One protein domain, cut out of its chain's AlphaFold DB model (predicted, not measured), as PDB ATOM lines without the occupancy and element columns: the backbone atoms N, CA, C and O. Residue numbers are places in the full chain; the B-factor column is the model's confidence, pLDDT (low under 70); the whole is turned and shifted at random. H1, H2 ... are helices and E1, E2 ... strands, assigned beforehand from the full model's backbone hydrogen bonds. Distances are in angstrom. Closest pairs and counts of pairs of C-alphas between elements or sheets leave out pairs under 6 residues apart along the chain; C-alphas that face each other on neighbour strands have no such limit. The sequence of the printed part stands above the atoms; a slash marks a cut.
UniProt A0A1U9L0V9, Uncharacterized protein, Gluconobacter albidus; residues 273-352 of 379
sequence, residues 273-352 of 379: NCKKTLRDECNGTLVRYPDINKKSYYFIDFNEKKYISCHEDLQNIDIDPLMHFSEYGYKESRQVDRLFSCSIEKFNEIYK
ATOM      1  N   ASN A 273      24.135 -24.366 -30.850       66.25
ATOM      2  CA  ASN A 273      25.518 -24.777 -31.076       66.25
ATOM      3  C   ASN A 273      25.912 -24.578 -32.539       66.25
ATOM      4  O   ASN A 273      25.101 -24.809 -33.445       66.25
ATOM      5  N   CYS A 274      27.163 -24.195 -32.769       60.06
ATOM      6  CA  CYS A 274      27.767 -24.193 -34.084       60.06
ATOM      7  C   CYS A 274      28.038 -25.624 -34.537       60.06
ATOM      8  O   CYS A 274      28.585 -26.455 -33.808       60.06
ATOM      9  N   LYS A 275      27.734 -25.908 -35.803       63.94
ATOM     10  CA  LYS A 275      28.142 -27.163 -36.435       63.94
ATOM     11  C   LYS A 275      29.661 -27.321 -36.384       63.94
ATOM     12  O   LYS A 275      30.412 -26.386 -36.663       63.94
ATOM     13  N   LYS A 276      30.093 -28.562 -36.135       58.12
ATOM     14  CA  LYS A 276      31.499 -28.995 -36.025       58.12
ATOM     15  C   LYS A 276      32.409 -28.500 -37.163       58.12
ATOM     16  O   LYS A 276      33.588 -28.279 -36.928       58.12
ATOM     17  N   THR A 277      31.859 -28.256 -38.353       61.59
ATOM     18  CA  THR A 277      32.580 -27.775 -39.543       61.59
ATOM     19  C   THR A 277      33.298 -26.434 -39.365       61.59
ATOM     20  O   THR A 277      34.293 -26.215 -40.038       61.59
ATOM     21  N   LEU A 278      32.852 -25.549 -38.462       68.50
ATOM     22  CA  LEU A 278      33.544 -24.270 -38.199       68.50
ATOM     23  C   LEU A 278      34.903 -24.440 -37.501       68.50
ATOM     24  O   LEU A 278      35.719 -23.525 -37.533       68.50
ATOM     25  N   ARG A 279      35.150 -25.589 -36.854       63.62
ATOM     26  CA  ARG A 279      36.365 -25.835 -36.057       63.62
ATOM     27  C   ARG A 279      37.590 -26.183 -36.904       63.62
ATOM     28  O   ARG A 279      38.711 -25.939 -36.472       63.62
ATOM     29  N   ASP A 280      37.377 -26.739 -38.094       65.12
ATOM     30  CA  ASP A 280      38.450 -27.314 -38.915       65.12
ATOM     31  C   ASP A 280      39.134 -26.275 -39.833       65.12
ATOM     32  O   ASP A 280      40.059 -26.613 -40.570       65.12
ATOM     33  N   GLU A 281      38.698 -25.009 -39.804       63.47
ATOM     34  CA  GLU A 281      39.088 -23.988 -40.790       63.47
ATOM     35  C   GLU A 281      40.218 -23.033 -40.341       63.47
ATOM     36  O   GLU A 281      40.637 -22.196 -41.142       63.47
ATOM     37  N   CYS A 282      40.741 -23.124 -39.106       70.25
ATOM     38  CA  CYS A 282      41.670 -22.114 -38.564       70.25
ATOM     39  C   CYS A 282      42.901 -22.661 -37.808       70.25
ATOM     40  O   CYS A 282      42.814 -23.560 -36.959       70.25
ATOM     41  N   ASN A 283      44.055 -22.034 -38.049       72.81
ATOM     42  CA  ASN A 283      45.316 -22.278 -37.344       72.81
ATOM     43  C   ASN A 283      45.477 -21.392 -36.097       72.81
ATOM     44  O   ASN A 283      46.091 -21.840 -35.134       72.81
ATOM     45  N   GLY A 284      44.923 -20.179 -36.090       79.75
ATOM     46  CA  GLY A 284      44.854 -19.260 -34.949       79.75
ATOM     47  C   GLY A 284      43.461 -19.210 -34.314       79.75
ATOM     48  O   GLY A 284      42.786 -20.236 -34.188       79.75
ATOM     49  N   THR A 285      43.040 -18.022 -33.875       89.50
ATOM     50  CA  THR A 285      41.742 -17.808 -33.219       89.50
ATOM     51  C   THR A 285      40.698 -17.380 -34.247       89.50
ATOM     52  O   THR A 285      40.825 -16.320 -34.858       89.50
ATOM     53  N   LEU A 286      39.634 -18.168 -34.422       92.38
ATOM     54  CA  LEU A 286      38.523 -17.784 -35.294       92.38
ATOM     55  C   LEU A 286      37.786 -16.577 -34.698       92.38
ATOM     56  O   LEU A 286      37.260 -16.636 -33.585       92.38
ATOM     57  N   VAL A 287      37.723 -15.490 -35.464       94.56
ATOM     58  CA  VAL A 287      37.022 -14.257 -35.087       94.56
ATOM     59  C   VAL A 287      35.927 -13.963 -36.100       94.56
ATOM     60  O   VAL A 287      36.168 -14.003 -37.309       94.56
ATOM     61  N   ARG A 288      34.733 -13.616 -35.610       94.62
ATOM     62  CA  ARG A 288      33.657 -13.029 -36.420       94.62
ATOM     63  C   ARG A 288      33.539 -11.536 -36.144       94.62
ATOM     64  O   ARG A 288      33.683 -11.112 -35.002       94.62
ATOM     65  N   TYR A 289      33.222 -10.744 -37.157       95.56
ATOM     66  CA  TYR A 289      32.895  -9.326 -36.986       95.56
ATOM     67  C   TYR A 289      31.842  -8.880 -38.011       95.56
ATOM     68  O   TYR A 289      31.767  -9.457 -39.101       95.56
ATOM     69  N   PRO A 290      30.988  -7.905 -37.667       93.94
ATOM     70  CA  PRO A 290      29.895  -7.446 -38.521       93.94
ATOM     71  C   PRO A 290      30.408  -6.644 -39.729       93.94
ATOM     72  O   PRO A 290      31.450  -5.985 -39.670       93.94
ATOM     73  N   ASP A 291      29.640  -6.633 -40.816       92.19
ATOM     74  CA  ASP A 291      29.761  -5.592 -41.837       92.19
ATOM     75  C   ASP A 291      29.194  -4.249 -41.345       92.19
ATOM     76  O   ASP A 291      28.508  -4.171 -40.326       92.19
ATOM     77  N   ILE A 292      29.445  -3.173 -42.099       88.19
ATOM     78  CA  ILE A 292      29.016  -1.813 -41.727       88.19
ATOM     79  C   ILE A 292      27.495  -1.684 -41.540       88.19
ATOM     80  O   ILE A 292      27.038  -0.829 -40.786       88.19
ATOM     81  N   ASN A 293      26.711  -2.543 -42.200       90.00
ATOM     82  CA  ASN A 293      25.253  -2.540 -42.106       90.00
ATOM     83  C   ASN A 293      24.704  -3.530 -41.069       90.00
ATOM     84  O   ASN A 293      23.483  -3.624 -40.947       90.00
ATOM     85  N   LYS A 294      25.565  -4.284 -40.367       90.62
ATOM     86  CA  LYS A 294      25.188  -5.349 -39.419       90.62
ATOM     87  C   LYS A 294      24.227  -6.386 -40.018       90.62
ATOM     88  O   LYS A 294      23.302  -6.849 -39.359       90.62
ATOM     89  N   LYS A 295      24.424  -6.736 -41.289       91.50
ATOM     90  CA  LYS A 295      23.652  -7.754 -42.025       91.50
ATOM     91  C   LYS A 295      24.460  -9.006 -42.322       91.50
ATOM     92  O   LYS A 295      23.889 -10.049 -42.629       91.50
ATOM     93  N   SER A 296      25.783  -8.916 -42.283       93.50
ATOM     94  CA  SER A 296      26.680 -10.037 -42.553       93.50
ATOM     95  C   SER A 296      27.788 -10.123 -41.522       93.50
ATOM     96  O   SER A 296      28.188  -9.117 -40.942       93.50
ATOM     97  N   TYR A 297      28.311 -11.330 -41.344       94.81
ATOM     98  CA  TYR A 297      29.560 -11.563 -40.641       94.81
ATOM     99  C   TYR A 297      30.693 -11.806 -41.633       94.81
ATOM    100  O   TYR A 297      30.537 -12.505 -42.640       94.81
ATOM    101  N   TYR A 298      31.851 -11.260 -41.295       94.81
ATOM    102  CA  TYR A 298      33.144 -11.664 -41.816       94.81
ATOM    103  C   TYR A 298      33.826 -12.573 -40.800       94.81
ATOM    104  O   TYR A 298      33.801 -12.282 -39.606       94.81
ATOM    105  N   PHE A 299      34.447 -13.643 -41.287       93.94
ATOM    106  CA  PHE A 299      35.210 -14.589 -40.482       93.94
ATOM    107  C   PHE A 299      36.680 -14.519 -40.873       93.94
ATOM    108  O   PHE A 299      37.011 -14.488 -42.064       93.94
ATOM    109  N   ILE A 300      37.556 -14.475 -39.875       93.62
ATOM    110  CA  ILE A 300      39.008 -14.416 -40.052       93.62
ATOM    111  C   ILE A 300      39.692 -15.441 -39.157       93.62
ATOM    112  O   ILE A 300      39.195 -15.762 -38.076       93.62
ATOM    113  N   ASP A 301      40.862 -15.889 -39.594       91.62
ATOM    114  CA  ASP A 301      41.817 -16.574 -38.734       91.62
ATOM    115  C   ASP A 301      42.736 -15.520 -38.100       91.62
ATOM    116  O   ASP A 301      43.613 -14.958 -38.763       91.62
ATOM    117  N   PHE A 302      42.476 -15.160 -36.844       92.38
ATOM    118  CA  PHE A 302      43.209 -14.099 -36.166       92.38
ATOM    119  C   PHE A 302      44.492 -14.638 -35.530       92.38
ATOM    120  O   PHE A 302      44.467 -15.518 -34.667       92.38
ATOM    121  N   ASN A 303      45.624 -14.053 -35.922       91.19
ATOM    122  CA  ASN A 303      46.934 -14.326 -35.345       91.19
ATOM    123  C   ASN A 303      47.555 -13.022 -34.828       91.19
ATOM    124  O   ASN A 303      47.881 -12.132 -35.616       91.19
ATOM    125  N   GLU A 304      47.746 -12.925 -33.509       91.25
ATOM    126  CA  GLU A 304      48.247 -11.718 -32.835       91.25
ATOM    127  C   GLU A 304      49.607 -11.257 -33.387       91.25
ATOM    128  O   GLU A 304      49.784 -10.081 -33.710       91.25
ATOM    129  N   LYS A 305      50.555 -12.187 -33.573       90.50
ATOM    130  CA  LYS A 305      51.908 -11.879 -34.071       90.50
ATOM    131  C   LYS A 305      51.866 -11.331 -35.494       90.50
ATOM    132  O   LYS A 305      52.509 -10.322 -35.786       90.50
ATOM    133  N   LYS A 306      51.087 -11.971 -36.372       91.81
ATOM    134  CA  LYS A 306      50.890 -11.508 -37.749       91.81
ATOM    135  C   LYS A 306      50.227 -10.134 -37.764       91.81
ATOM    136  O   LYS A 306      50.710  -9.248 -38.464       91.81
ATOM    137  N   TYR A 307      49.191  -9.933 -36.952       93.94
ATOM    138  CA  TYR A 307      48.485  -8.659 -36.860       93.94
ATOM    139  C   TYR A 307      49.412  -7.513 -36.437       93.94
ATOM    140  O   TYR A 307      49.439  -6.497 -37.124       93.94
ATOM    141  N   ILE A 308      50.240  -7.683 -35.399       93.75
ATOM    142  CA  ILE A 308      51.243  -6.673 -35.007       93.75
ATOM    143  C   ILE A 308      52.261  -6.442 -36.135       93.75
ATOM    144  O   ILE A 308      52.584  -5.303 -36.462       93.75
ATOM    145  N   SER A 309      52.762  -7.508 -36.769       93.12
ATOM    146  CA  SER A 309      53.769  -7.379 -37.833       93.12
ATOM    147  C   SER A 309      53.272  -6.608 -39.065       93.12
ATOM    148  O   SER A 309      54.076  -5.998 -39.765       93.12
ATOM    149  N   CYS A 310      51.959  -6.608 -39.314       94.25
ATOM    150  CA  CYS A 310      51.328  -5.891 -40.423       94.25
ATOM    151  C   CYS A 310      50.941  -4.439 -40.088       94.25
ATOM    152  O   CYS A 310      50.567  -3.703 -41.000       94.25
ATOM    153  N   HIS A 311      51.017  -4.018 -38.822       95.50
ATOM    154  CA  HIS A 311      50.567  -2.701 -38.365       95.50
ATOM    155  C   HIS A 311      51.635  -2.061 -37.470       95.50
ATOM    156  O   HIS A 311      51.689  -2.298 -36.263       95.50
ATOM    157  N   GLU A 312      52.510  -1.263 -38.085       94.19
ATOM    158  CA  GLU A 312      53.668  -0.639 -37.427       94.19
ATOM    159  C   GLU A 312      53.276   0.244 -36.235       94.19
ATOM    160  O   GLU A 312      53.976   0.269 -35.228       94.19
ATOM    161  N   ASP A 313      52.117   0.900 -36.301       94.50
ATOM    162  CA  ASP A 313      51.587   1.745 -35.231       94.50
ATOM    163  C   ASP A 313      51.220   0.972 -33.960       94.50
ATOM    164  O   ASP A 313      51.150   1.572 -32.895       94.50
ATOM    165  N   LEU A 314      51.029  -0.346 -34.044       93.94
ATOM    166  CA  LEU A 314      50.790  -1.203 -32.881       93.94
ATOM    167  C   LEU A 314      52.084  -1.772 -32.291       93.94
ATOM    168  O   LEU A 314      52.061  -2.381 -31.220       93.94
ATOM    169  N   GLN A 315      53.225  -1.588 -32.961       90.56
ATOM    170  CA  GLN A 315      54.503  -2.055 -32.444       90.56
ATOM    171  C   GLN A 315      54.887  -1.226 -31.212       90.56
ATOM    172  O   GLN A 315      54.965  -0.001 -31.264       90.56
ATOM    173  N   ASN A 316      55.184  -1.907 -30.104       87.88
ATOM    174  CA  ASN A 316      55.584  -1.314 -28.818       87.88
ATOM    175  C   ASN A 316      54.476  -0.582 -28.036       87.88
ATOM    176  O   ASN A 316      54.784   0.098 -27.057       87.88
ATOM    177  N   ILE A 317      53.205  -0.730 -28.416       89.75
ATOM    178  CA  ILE A 317      52.082  -0.274 -27.588       89.75
ATOM    179  C   ILE A 317      51.653  -1.411 -26.660       89.75
ATOM    180  O   ILE A 317      51.508  -2.552 -27.095       89.75
ATOM    181  N   ASP A 318      51.408  -1.099 -25.383       87.00
ATOM    182  CA  ASP A 318      50.795  -2.040 -24.437       87.00
ATOM    183  C   ASP A 318      49.279  -2.142 -24.669       87.00
ATOM    184  O   ASP A 318      48.459  -1.728 -23.848       87.00
ATOM    185  N   ILE A 319      48.899  -2.660 -25.838       87.88
ATOM    186  CA  ILE A 319      47.517  -2.968 -26.188       87.88
ATOM    187  C   ILE A 319      47.412  -4.422 -26.625       87.88
ATOM    188  O   ILE A 319      48.224  -4.921 -27.401       87.88
ATOM    189  N   ASP A 320      46.391  -5.111 -26.118       91.25
ATOM    190  CA  ASP A 320      46.089  -6.463 -26.566       91.25
ATOM    191  C   ASP A 320      45.650  -6.427 -28.049       91.25
ATOM    192  O   ASP A 320      44.699  -5.706 -28.378       91.25
ATOM    193  N   PRO A 321      46.321  -7.155 -28.965       93.00
ATOM    194  CA  PRO A 321      46.048  -7.055 -30.400       93.00
ATOM    195  C   PRO A 321      44.629  -7.479 -30.776       93.00
ATOM    196  O   PRO A 321      44.015  -6.889 -31.670       93.00
ATOM    197  N   LEU A 322      44.104  -8.496 -30.094       93.12
ATOM    198  CA  LEU A 322      42.762  -9.009 -30.324       93.12
ATOM    199  C   LEU A 322      41.704  -8.013 -29.826       93.12
ATOM    200  O   LEU A 322      40.720  -7.772 -30.526       93.12
ATOM    201  N   MET A 323      41.926  -7.373 -28.673       92.94
ATOM    202  CA  MET A 323      41.089  -6.270 -28.194       92.94
ATOM    203  C   MET A 323      41.135  -5.081 -29.153       92.94
ATOM    204  O   MET A 323      40.079  -4.581 -29.541       92.94
ATOM    205  N   HIS A 324      42.327  -4.670 -29.599       94.94
ATOM    206  CA  HIS A 324      42.462  -3.587 -30.571       94.94
ATOM    207  C   HIS A 324      41.656  -3.886 -31.838       94.94
ATOM    208  O   HIS A 324      40.879  -3.046 -32.294       94.94
ATOM    209  N   PHE A 325      41.802  -5.092 -32.395       95.75
ATOM    210  CA  PHE A 325      41.038  -5.492 -33.570       95.75
ATOM    211  C   PHE A 325      39.527  -5.487 -33.310       95.75
ATOM    212  O   PHE A 325      38.775  -4.982 -34.145       95.75
ATOM    213  N   SER A 326      39.104  -6.010 -32.155       94.62
ATOM    214  CA  SER A 326      37.701  -6.100 -31.744       94.62
ATOM    215  C   SER A 326      37.017  -4.744 -31.601       94.62
ATOM    216  O   SER A 326      35.881  -4.586 -32.049       94.62
ATOM    217  N   GLU A 327      37.699  -3.762 -31.013       91.69
ATOM    218  CA  GLU A 327      37.124  -2.442 -30.744       91.69
ATOM    219  C   GLU A 327      37.273  -1.480 -31.928       91.69
ATOM    220  O   GLU A 327      36.318  -0.765 -32.269       91.69
ATOM    221  N   TYR A 328      38.443  -1.486 -32.576       93.56
ATOM    222  CA  TYR A 328      38.859  -0.472 -33.551       93.56
ATOM    223  C   TYR A 328      39.248  -1.070 -34.901       93.56
ATOM    224  O   TYR A 328      38.773  -0.615 -35.943       93.56
ATOM    225  N   GLY A 329      40.081  -2.112 -34.907       94.38
ATOM    226  CA  GLY A 329      40.805  -2.517 -36.108       94.38
ATOM    227  C   GLY A 329      39.911  -2.890 -37.292       94.38
ATOM    228  O   GLY A 329      40.197  -2.495 -38.422       94.38
ATOM    229  N   TYR A 330      38.796  -3.588 -37.071       93.94
ATOM    230  CA  TYR A 330      37.894  -3.908 -38.182       93.94
ATOM    231  C   TYR A 330      37.159  -2.669 -38.734       93.94
ATOM    232  O   TYR A 330      36.902  -2.601 -39.937       93.94
ATOM    233  N   LYS A 331      36.861  -1.670 -37.887       93.62
ATOM    234  CA  LYS A 331      36.227  -0.393 -38.280       93.62
ATOM    235  C   LYS A 331      37.194   0.482 -39.073       93.62
ATOM    236  O   LYS A 331      36.795   1.167 -40.009       93.62
ATOM    237  N   GLU A 332      38.477   0.394 -38.743       94.75
ATOM    238  CA  GLU A 332      39.584   1.034 -39.459       94.75
ATOM    239  C   GLU A 332      39.976   0.301 -40.752       94.75
ATOM    240  O   GLU A 332      40.886   0.733 -41.453       94.75
ATOM    241  N   SER A 333      39.298  -0.803 -41.095       92.94
ATOM    242  CA  SER A 333      39.633  -1.645 -42.252       92.94
ATOM    243  C   SER A 333      41.065  -2.204 -42.213       92.94
ATOM    244  O   SER A 333      41.705  -2.353 -43.256       92.94
ATOM    245  N   ARG A 334      41.574  -2.529 -41.013       94.56
ATOM    246  CA  ARG A 334      42.896  -3.151 -40.818       94.56
ATOM    247  C   ARG A 334      43.008  -4.469 -41.586       94.56
ATOM    248  O   ARG A 334      42.042  -5.230 -41.683       94.56
ATOM    249  N   GLN A 335      44.197  -4.748 -42.116       91.19
ATOM    250  CA  GLN A 335      44.431  -5.930 -42.940       91.19
ATOM    251  C   GLN A 335      44.448  -7.199 -42.076       91.19
ATOM    252  O   GLN A 335      45.222  -7.312 -41.129       91.19
ATOM    253  N   VAL A 336      43.609  -8.172 -42.433       91.62
ATOM    254  CA  VAL A 336      43.483  -9.480 -41.769       91.62
ATOM    255  C   VAL A 336      43.197 -10.575 -42.797       91.62
ATOM    256  O   VAL A 336      42.675 -10.296 -43.879       91.62
ATOM    257  N   ASP A 337      43.521 -11.826 -42.465       86.94
ATOM    258  CA  ASP A 337      43.262 -12.972 -43.341       86.94
ATOM    259  C   ASP A 337      41.787 -13.383 -43.270       86.94
ATOM    260  O   ASP A 337      41.352 -14.099 -42.366       86.94
ATOM    261  N   ARG A 338      40.994 -12.909 -44.234       89.69
ATOM    262  CA  ARG A 338      39.581 -13.279 -44.354       89.69
ATOM    263  C   ARG A 338      39.438 -14.709 -44.865       89.69
ATOM    264  O   ARG A 338      39.915 -15.023 -45.951       89.69
ATOM    265  N   LEU A 339      38.713 -15.526 -44.107       90.38
ATOM    266  CA  LEU A 339      38.362 -16.895 -44.472       90.38
ATOM    267  C   LEU A 339      37.130 -16.901 -45.380       90.38
ATOM    268  O   LEU A 339      37.193 -17.299 -46.541       90.38
ATOM    269  N   PHE A 340      36.004 -16.398 -44.870       91.06
ATOM    270  CA  PHE A 340      34.744 -16.318 -45.605       91.06
ATOM    271  C   PHE A 340      33.820 -15.238 -45.025       91.06
ATOM    272  O   PHE A 340      34.134 -14.557 -44.047       91.06
ATOM    273  N   SER A 341      32.663 -15.057 -45.660       92.56
ATOM    274  CA  SER A 341      31.590 -14.190 -45.174       92.56
ATOM    275  C   SER A 341      30.226 -14.795 -45.467       92.56
ATOM    276  O   SER A 341      30.041 -15.428 -46.511       92.56
ATOM    277  N   CYS A 342      29.251 -14.551 -44.603       92.50
ATOM    278  CA  CYS A 342      27.858 -14.922 -44.840       92.50
ATOM    279  C   CYS A 342      26.909 -13.921 -44.175       92.50
ATOM    280  O   CYS A 342      27.306 -13.194 -43.265       92.50
ATOM    281  N   SER A 343      25.655 -13.867 -44.641       93.19
ATOM    282  CA  SER A 343      24.642 -13.061 -43.957       93.19
ATOM    283  C   SER A 343      24.397 -13.615 -42.553       93.19
ATOM    284  O   SER A 343      24.585 -14.812 -42.320       93.19
ATOM    285  N   ILE A 344      23.974 -12.768 -41.619       89.81
ATOM    286  CA  ILE A 344      23.681 -13.193 -40.244       89.81
ATOM    287  C   ILE A 344      22.562 -14.241 -40.242       89.81
ATOM    288  O   ILE A 344      22.644 -15.236 -39.522       89.81
ATOM    289  N   GLU A 345      21.553 -14.080 -41.100       87.62
ATOM    290  CA  GLU A 345      20.471 -15.055 -41.256       87.62
ATOM    291  C   GLU A 345      21.016 -16.396 -41.749       87.62
ATOM    292  O   GLU A 345      20.723 -17.435 -41.162       87.62
ATOM    293  N   LYS A 346      21.876 -16.373 -42.776       86.69
ATOM    294  CA  LYS A 346      22.514 -17.575 -43.317       86.69
ATOM    295  C   LYS A 346      23.442 -18.231 -42.296       86.69
ATOM    296  O   LYS A 346      23.499 -19.455 -42.235       86.69
ATOM    297  N   PHE A 347      24.155 -17.452 -41.483       86.44
ATOM    298  CA  PHE A 347      24.964 -17.980 -40.386       86.44
ATOM    299  C   PHE A 347      24.091 -18.738 -39.380       86.44
ATOM    300  O   PHE A 347      24.370 -19.893 -39.058       86.44
ATOM    301  N   ASN A 348      22.994 -18.111 -38.953       83.19
ATOM    302  CA  ASN A 348      22.033 -18.707 -38.030       83.19
ATOM    303  C   ASN A 348      21.291 -19.917 -38.633       83.19
ATOM    304  O   ASN A 348      20.855 -20.791 -37.897       83.19
ATOM    305  N   GLU A 349      21.135 -20.001 -39.953       79.62
ATOM    306  CA  GLU A 349      20.525 -21.164 -40.608       79.62
ATOM    307  C   GLU A 349      21.512 -22.329 -40.782       79.62
ATOM    308  O   GLU A 349      21.171 -23.491 -40.549       79.62
ATOM    309  N   ILE A 350      22.733 -22.032 -41.233       69.69
ATOM    310  CA  ILE A 350      23.715 -23.053 -41.604       69.69
ATOM    311  C   ILE A 350      24.416 -23.596 -40.379       69.69
ATOM    312  O   ILE A 350      24.573 -24.815 -40.273       69.69
ATOM    313  N   TYR A 351      24.877 -22.708 -39.505       68.56
ATOM    314  CA  TYR A 351      25.827 -23.068 -38.467       68.56
ATOM    315  C   TYR A 351      25.165 -23.257 -37.119       68.56
ATOM    316  O   TYR A 351      25.605 -24.135 -36.398       68.56
ATOM    317  N   LYS A 352      24.087 -22.537 -36.813       70.38
ATOM    318  CA  LYS A 352      23.331 -22.750 -35.579       70.38
ATOM    319  C   LYS A 352      22.378 -23.939 -35.753       70.38
ATOM    320  O   LYS A 352      21.502 -23.927 -36.616       70.38
TER     321      LYS A 352
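Overview. This is residues 273 to 352 of the 379 residues of an uncharacterized protein of Gluconobacter albidus (UniProt A0A1U9L0V9). A small antiparallel sheet of three strands forms a slab between two ends: H2 and H3, with the looping residues 311 to 320 between them, make a helical head at one end, and H4 sits at the other. H1 lies off one side of the sheet and only grazes it, and the first and last printed residues come close together near H4. The printed part has 80 residues, with four named helices and three named strands in the order H1, E1, E2, H2, H3, E3, H4; the sheet's order is E1, E2, E3, and the class is mixed, helices and strands. It is only just compact, close to loose, with a radius of gyration of the C-alphas of 13.5 A, and spans 42 by 28 by 17 A.

Along the chain. H1, residues 276 to 281, begins at C-alpha 276 (31.499, -28.995, -36.025) and is 10.3 A long. E1, residues 285 to 290, is 16.6 A long, and E2, residues 296 to 302, is 18.2 A. H2 is residues 304 to 310, 10.1 A, and H3 is residues 321 to 329, 9.0 A. E3, residues 338 to 343, is 14.9 A long. H4, residues 344 to 350, is 10.0 A long and ends at C-alpha 350 (23.715, -23.053, -41.604).

Arrangement. E1 and E2 form a hairpin, antiparallel at 154 degrees, with N 287 and O 300 3.0 A apart, within hydrogen-bond range. E2, the inner strand, is antiparallel to E3 at 160 degrees, with N 299 and O 340 2.9 A apart. H4 is on the sheet, over E3, at a height of 6.1 A; it only just stands up from the sheet, rising 40.0 degrees. H3 only grazes the sheet with residues 321 to 326. H2 is not on the sheet, but touches H3 at a steep tilt of 57 degrees, the same way, the closest C-alphas being those of Glu 304 and Pro 321, 5.7 A apart. H1 is apart from H2, H3 and H4. In H2, H3 and H4 every O i to N i+4 pair is within hydrogen-bond range; in H1 0 of 2 are, and 1 of 3 O i to N i+3 pairs.

Size, cuts and confidence. The two C-alphas farthest apart, those of Asn 316 and Glu 349, are 42.0 A apart, while those of Asn 273 and Lys 352 are 5.4 A apart. The printed part has no cut, and no link is long. Mean pLDDT of the printed part is 87.1; residues 273 to 281 and 350 to 351 are under 70.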